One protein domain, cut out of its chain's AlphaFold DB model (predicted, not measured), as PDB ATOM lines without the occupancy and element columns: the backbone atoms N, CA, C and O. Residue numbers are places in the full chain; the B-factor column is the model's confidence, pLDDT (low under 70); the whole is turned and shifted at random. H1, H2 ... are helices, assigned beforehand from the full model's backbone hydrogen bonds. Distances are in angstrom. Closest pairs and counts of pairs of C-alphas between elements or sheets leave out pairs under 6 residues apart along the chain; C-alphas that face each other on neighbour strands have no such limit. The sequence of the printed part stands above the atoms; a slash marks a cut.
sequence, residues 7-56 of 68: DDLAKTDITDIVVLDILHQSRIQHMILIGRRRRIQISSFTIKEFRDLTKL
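Overview. This is residues 7 to 56 of the 68 residues of the protein "Hypothetical protein" of Rotaria sordida (UniProt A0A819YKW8). With little regular structure, this is an open, hollow loop of chain: the short helix H1 sits at one end, an unnamed stretch runs to the other end and turns there near Arg 38, and the short helix H2 lies on the way back. The printed part has 50 residues, with two named helices, H1 then H2, and no named strand; the class is all helix, with 17 residues in named elements. The whole is only just loose, close to extended, with a radius of gyration of the C-alphas of 14.5 A, and elongated, spanning 38 by 22 by 18 A.

Arrangement. H1, residues 17 to 25, and H2, residues 47 to 54, are apart. In both, every O i to N i+4 pair is within hydrogen-bond range. Residues 25 to 34, of which 25 belongs to H1, and residues 36 to 41 stand free.

Along the chain. H1 measures 12.2 A, from C-alpha 17 at (150.322, 141.230, 108.553). H2 measures 10.7 A and ends at C-alpha 54, (158.826, 119.717, 94.377).

Size, cuts and confidence. The C-alphas farthest apart, of Ile 17 and Arg 38, are 39.1 A apart. The link from H1 to H2, 21 residues, is long. The printed part has no cut. The model's pLDDT is under 70 in residues 15 to 18 and 38 to 45.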
ATOM      1  N   ASP A   7     160.064 135.081 103.904       80.81
ATOM      2  CA  ASP A   7     160.646 136.183 103.123       80.81
ATOM      3  C   ASP A   7     160.127 136.222 101.681       80.81
ATOM      4  O   ASP A   7     159.981 137.292 101.085       80.81
ATOM      5  N   ASP A   8     159.845 135.053 101.104       81.81
ATOM      6  CA  ASP A   8     159.279 134.955  99.762       81.81
ATOM      7  C   ASP A   8     157.775 135.234  99.772       81.81
ATOM      8  O   ASP A   8     157.268 135.887  98.861       81.81
ATOM      9  N   LEU A   9     157.068 134.812 100.824       80.50
ATOM     10  CA  LEU A   9     155.648 135.107 101.026       80.50
ATOM     11  C   LEU A   9     155.391 136.595 101.290       80.50
ATOM     12  O   LEU A   9     154.415 137.134 100.776       80.50
ATOM     13  N   ALA A  10     156.278 137.277 102.016       81.88
ATOM     14  CA  ALA A  10     156.164 138.706 102.317       81.88
ATOM     15  C   ALA A  10     156.216 139.601 101.065       81.88
ATOM     16  O   ALA A  10     155.738 140.731 101.087       81.88
ATOM     17  N   LYS A  11     156.784 139.101  99.959       84.50
ATOM     18  CA  LYS A  11     156.826 139.799  98.660       84.50
ATOM     19  C   LYS A  11     155.552 139.595  97.833       84.50
ATOM     20  O   LYS A  11     155.421 140.198  96.770       84.50
ATOM     21  N   THR A  12     154.657 138.710  98.269       84.12
ATOM     22  CA  THR A  12     153.392 138.412  97.584       84.12
ATOM     23  C   THR A  12     152.240 139.218  98.175       84.12
ATOM     24  O   THR A  12     152.328 139.696  99.300       84.12
ATOM     25  N   ASP A  13     151.141 139.337  97.426       82.88
ATOM     26  CA  ASP A  13     149.897 139.990  97.866       82.88
ATOM     27  C   ASP A  13     149.087 139.088  98.823       82.88
ATOM     28  O   ASP A  13     147.915 138.783  98.603       82.88
ATOM     29  N   ILE A  14     149.754 138.542  99.845       81.00
ATOM     30  CA  ILE A  14     149.104 137.764 100.896       81.00
ATOM     31  C   ILE A  14     148.388 138.727 101.846       81.00
ATOM     32  O   ILE A  14     148.958 139.722 102.294       81.00
ATOM     33  N   THR A  15     147.117 138.449 102.132       68.06
ATOM     34  CA  THR A  15     146.287 139.315 102.967       68.06
ATOM     35  C   THR A  15     146.776 139.335 104.412       68.06
ATOM     36  O   THR A  15     146.868 138.299 105.065       68.06
ATOM     37  N   ASP A  16     147.012 140.557 104.887       66.06
ATOM     38  CA  ASP A  16     147.261 140.976 106.264       66.06
ATOM     39  C   ASP A  16     148.548 140.482 106.944       66.06
ATOM     40  O   ASP A  16     148.875 139.297 107.005       66.06
ATOM     41  N   ILE A  17     149.215 141.439 107.602       67.88
ATOM     42  CA  ILE A  17     150.322 141.230 108.553       67.88
ATOM     43  C   ILE A  17     149.995 140.109 109.551       67.88
ATOM     44  O   ILE A  17     150.865 139.321 109.895       67.88
ATOM     45  N   VAL A  18     148.722 139.971 109.936       63.47
ATOM     46  CA  VAL A  18     148.234 138.937 110.860       63.47
ATOM     47  C   VAL A  18     148.517 137.520 110.350       63.47
ATOM     48  O   VAL A  18     148.904 136.653 111.130       63.47
ATOM     49  N   VAL A  19     148.355 137.259 109.051       77.19
ATOM     50  CA  VAL A  19     148.639 135.934 108.478       77.19
ATOM     51  C   VAL A  19     150.143 135.685 108.455       77.19
ATOM     52  O   VAL A  19     150.581 134.583 108.783       77.19
ATOM     53  N   LEU A  20     150.938 136.706 108.131       78.69
ATOM     54  CA  LEU A  20     152.395 136.605 108.143       78.69
ATOM     55  C   LEU A  20     152.933 136.382 109.565       78.69
ATOM     56  O   LEU A  20     153.802 135.535 109.746       78.69
ATOM     57  N   ASP A  21     152.358 137.042 110.570       80.12
ATOM     58  CA  ASP A  21     152.696 136.868 111.986       80.12
ATOM     59  C   ASP A  21     152.365 135.452 112.479       80.12
ATOM     60  O   ASP A  21     153.172 134.820 113.164       80.12
ATOM     61  N   ILE A  22     151.208 134.907 112.091       83.12
ATOM     62  CA  ILE A  22     150.822 133.524 112.414       83.12
ATOM     63  C   ILE A  22     151.773 132.528 111.742       83.12
ATOM     64  O   ILE A  22     152.203 131.560 112.372       83.12
ATOM     65  N   LEU A  23     152.126 132.758 110.475       82.62
ATOM     66  CA  LEU A  23     153.079 131.915 109.752       82.62
ATOM     67  C   LEU A  23     154.492 132.031 110.334       82.62
ATOM     68  O   LEU A  23     155.183 131.022 110.423       82.62
ATOM     69  N   HIS A  24     154.890 133.210 110.807       81.19
ATOM     70  CA  HIS A  24     156.171 133.430 111.474       81.19
ATOM     71  C   HIS A  24     156.253 132.725 112.833       81.19
ATOM     72  O   HIS A  24     157.310 132.240 113.230       81.19
ATOM     73  N   GLN A  25     155.138 132.624 113.558       85.00
ATOM     74  CA  GLN A  25     155.063 131.872 114.818       85.00
ATOM     75  C   GLN A  25     154.844 130.364 114.616       85.00
ATOM     76  O   GLN A  25     154.969 129.584 115.568       85.00
ATOM     77  N   SER A  26     154.515 129.938 113.397       82.69
ATOM     78  CA  SER A  26     154.269 128.540 113.059       82.69
ATOM     79  C   SER A  26     155.521 127.687 113.274       82.69
ATOM     80  O   SER A  26     156.610 128.004 112.807       82.69
ATOM     81  N   ARG A  27     155.357 126.546 113.952       84.25
ATOM     82  CA  ARG A  27     156.412 125.529 114.148       84.25
ATOM     83  C   ARG A  27     156.218 124.310 113.246       84.25
ATOM     84  O   ARG A  27     156.700 123.222 113.558       84.25
ATOM     85  N   ILE A  28     155.449 124.455 112.168       83.19
ATOM     86  CA  ILE A  28     155.159 123.350 111.255       83.19
ATOM     87  C   ILE A  28     156.434 123.017 110.474       83.19
ATOM     88  O   ILE A  28     156.893 123.808 109.661       83.19
ATOM     89  N   GLN A  29     156.988 121.828 110.716       82.06
ATOM     90  CA  GLN A  29     158.201 121.336 110.046       82.06
ATOM     91  C   GLN A  29     157.901 120.277 108.978       82.06
ATOM     92  O   GLN A  29     158.667 120.096 108.037       82.06
ATOM     93  N   HIS A  30     156.771 119.577 109.110       83.81
ATOM     94  CA  HIS A  30     156.411 118.464 108.241       83.81
ATOM     95  C   HIS A  30     154.935 118.540 107.854       83.81
ATOM     96  O   HIS A  30     154.068 118.741 108.704       83.81
ATOM     97  N   MET A  31     154.649 118.332 106.570       82.38
ATOM     98  CA  MET A  31     153.295 118.208 106.038       82.38
ATOM     99  C   MET A  31     153.168 116.867 105.320       82.38
ATOM    100  O   MET A  31     153.990 116.535 104.468       82.38
ATOM    101  N   ILE A  32     152.117 116.113 105.638       82.62
ATOM    102  CA  ILE A  32     151.810 114.839 104.986       82.62
ATOM    103  C   ILE A  32     150.520 115.013 104.189       82.62
ATOM    104  O   ILE A  32     149.468 115.318 104.750       82.62
ATOM    105  N   LEU A  33     150.597 114.812 102.874       78.81
ATOM    106  CA  LEU A  33     149.429 114.818 101.999       78.81
ATOM    107  C   LEU A  33     148.878 113.394 101.869       78.81
ATOM    108  O   LEU A  33     149.493 112.543 101.229       78.81
ATOM    109  N   ILE A  34     147.706 113.139 102.457       78.06
ATOM    110  CA  ILE A  34     147.049 111.825 102.423       78.06
ATOM    111  C   ILE A  34     145.909 111.851 101.403       78.06
ATOM    112  O   ILE A  34     144.901 112.532 101.581       78.06
ATOM    113  N   GLY A  35     146.059 111.083 100.323       75.12
ATOM    114  CA  GLY A  35     145.012 110.881  99.325       75.12
ATOM    115  C   GLY A  35     144.189 109.628  99.615       75.12
ATOM    116  O   GLY A  35     144.740 108.556  99.842       75.12
ATOM    117  N   ARG A  36     142.856 109.721  99.528       77.00
ATOM    118  CA  ARG A  36     141.960 108.558  99.703       77.00
ATOM    119  C   ARG A  36     142.138 107.475  98.622       77.00
ATOM    120  O   ARG A  36     141.749 106.332  98.834       77.00
ATOM    121  N   ARG A  37     142.665 107.814  97.438       72.19
ATOM    122  CA  ARG A  37     142.847 106.870  96.315       72.19
ATOM    123  C   ARG A  37     144.321 106.495  96.130       72.19
ATOM    124  O   ARG A  37     145.200 107.328  96.302       72.19
ATOM    125  N   ARG A  38     144.572 105.230  95.750       60.28
ATOM    126  CA  ARG A  38     145.878 104.525  95.788       60.28
ATOM    127  C   ARG A  38     146.952 104.965  94.782       60.28
ATOM    128  O   ARG A  38     147.978 104.312  94.639       60.28
ATOM    129  N   ARG A  39     146.757 106.085  94.106       62.09
ATOM    130  CA  ARG A  39     147.822 106.850  93.456       62.09
ATOM    131  C   ARG A  39     147.442 108.312  93.583       62.09
ATOM    132  O   ARG A  39     146.261 108.629  93.726       62.09
ATOM    133  N   ILE A  40     148.438 109.175  93.428       57.00
ATOM    134  CA  ILE A  40     148.304 110.553  92.949       57.00
ATOM    135  C   ILE A  40     147.592 110.476  91.581       57.00
ATOM    136  O   ILE A  40     148.189 110.579  90.517       57.00
ATOM    137  N   GLN A  41     146.304 110.131  91.580       55.19
ATOM    138  CA  GLN A  41     145.436 110.272  90.435       55.19
ATOM    139  C   GLN A  41     145.333 111.777  90.276       55.19
ATOM    140  O   GLN A  41     144.748 112.455  91.119       55.19
ATOM    141  N   ILE A  42     145.935 112.255  89.191       52.91
ATOM    142  CA  ILE A  42     146.046 113.623  88.656       52.91
ATOM    143  C   ILE A  42     144.697 114.400  88.638       52.91
ATOM    144  O   ILE A  42     144.621 115.548  88.236       52.91
ATOM    145  N   SER A  43     143.609 113.802  89.124       50.28
ATOM    146  CA  SER A  43     142.238 114.311  89.169       50.28
ATOM    147  C   SER A  43     141.966 115.527  90.066       50.28
ATOM    148  O   SER A  43     140.862 116.049  89.985       50.28
ATOM    149  N   SER A  44     142.895 115.967  90.926       59.75
ATOM    150  CA  SER A  44     142.624 117.070  91.874       59.75
ATOM    151  C   SER A  44     143.640 118.212  91.858       59.75
ATOM    152  O   SER A  44     143.345 119.257  92.428       59.75
ATOM    153  N   PHE A  45     144.817 118.033  91.258       67.94
ATOM    154  CA  PHE A  45     145.862 119.057  91.172       67.94
ATOM    155  C   PHE A  45     146.523 118.968  89.801       67.94
ATOM    156  O   PHE A  45     146.636 117.900  89.190       67.94
ATOM    157  N   THR A  46     146.955 120.114  89.311       79.69
ATOM    158  CA  THR A  46     147.622 120.253  88.027       79.69
ATOM    159  C   THR A  46     149.106 119.922  88.145       79.69
ATOM    160  O   THR A  46     149.724 120.004  89.209       79.69
ATOM    161  N   ILE A  47     149.724 119.578  87.014       81.44
ATOM    162  CA  ILE A  47     151.163 119.289  86.966       81.44
ATOM    163  C   ILE A  47     152.023 120.490  87.388       81.44
ATOM    164  O   ILE A  47     153.154 120.303  87.834       81.44
ATOM    165  N   LYS A  48     151.492 121.713  87.250       82.75
ATOM    166  CA  LYS A  48     152.164 122.943  87.666       82.75
ATOM    167  C   LYS A  48     152.285 122.993  89.187       82.75
ATOM    168  O   LYS A  48     153.393 123.084  89.689       82.75
ATOM    169  N   GLU A  49     151.177 122.818  89.900       82.38
ATOM    170  CA  GLU A  49     151.157 122.839  91.367       82.38
ATOM    171  C   GLU A  49     152.048 121.743  91.952       82.38
ATOM    172  O   GLU A  49     152.828 121.991  92.867       82.38
ATOM    173  N   PHE A  50     152.003 120.538  91.374       81.94
ATOM    174  CA  PHE A  50     152.878 119.448  91.800       81.94
ATOM    175  C   PHE A  50     154.362 119.783  91.594       81.94
ATOM    176  O   PHE A  50     155.185 119.555  92.479       81.94
ATOM    177  N   ARG A  51     154.711 120.359  90.440       82.81
ATOM    178  CA  ARG A  51     156.081 120.789  90.148       82.81
ATOM    179  C   ARG A  51     156.539 121.889  91.102       82.81
ATOM    180  O   ARG A  51     157.671 121.826  91.574       82.81
ATOM    181  N   ASP A  52     155.679 122.859  91.380       82.56
ATOM    182  CA  ASP A  52     155.988 123.976  92.266       82.56
ATOM    183  C   ASP A  52     156.263 123.468  93.693       82.56
ATOM    184  O   ASP A  52     157.249 123.879  94.294       82.56
ATOM    185  N   LEU A  53     155.508 122.472  94.183       79.56
ATOM    186  CA  LEU A  53     155.772 121.810  95.472       79.56
ATOM    187  C   LEU A  53     157.130 121.096  95.514       79.56
ATOM    188  O   LEU A  53     157.841 121.195  96.510       79.56
ATOM    189  N   THR A  54     157.520 120.406  94.437       80.81
ATOM    190  CA  THR A  54     158.826 119.717  94.377       80.81
ATOM    191  C   THR A  54     160.026 120.657  94.270       80.81
ATOM    192  O   THR A  54     161.156 120.215  94.455       80.81
ATOM    193  N   LYS A  55     159.798 121.930  93.929       82.94
ATOM    194  CA  LYS A  55     160.842 122.939  93.703       82.94
ATOM    195  C   LYS A  55     160.945 123.973  94.821       82.94
ATOM    196  O   LYS A  55     161.696 124.932  94.669       82.94
ATOM    197  N   LEU A  56     160.193 123.810  95.908       81.62
ATOM    198  CA  LEU A  56     160.308 124.696  97.059       81.62
ATOM    199  C   LEU A  56     161.708 124.578  97.675       81.62
ATOM    200  O   LEU A  56     162.187 123.477  97.949       81.62
TER     201      LEU A  56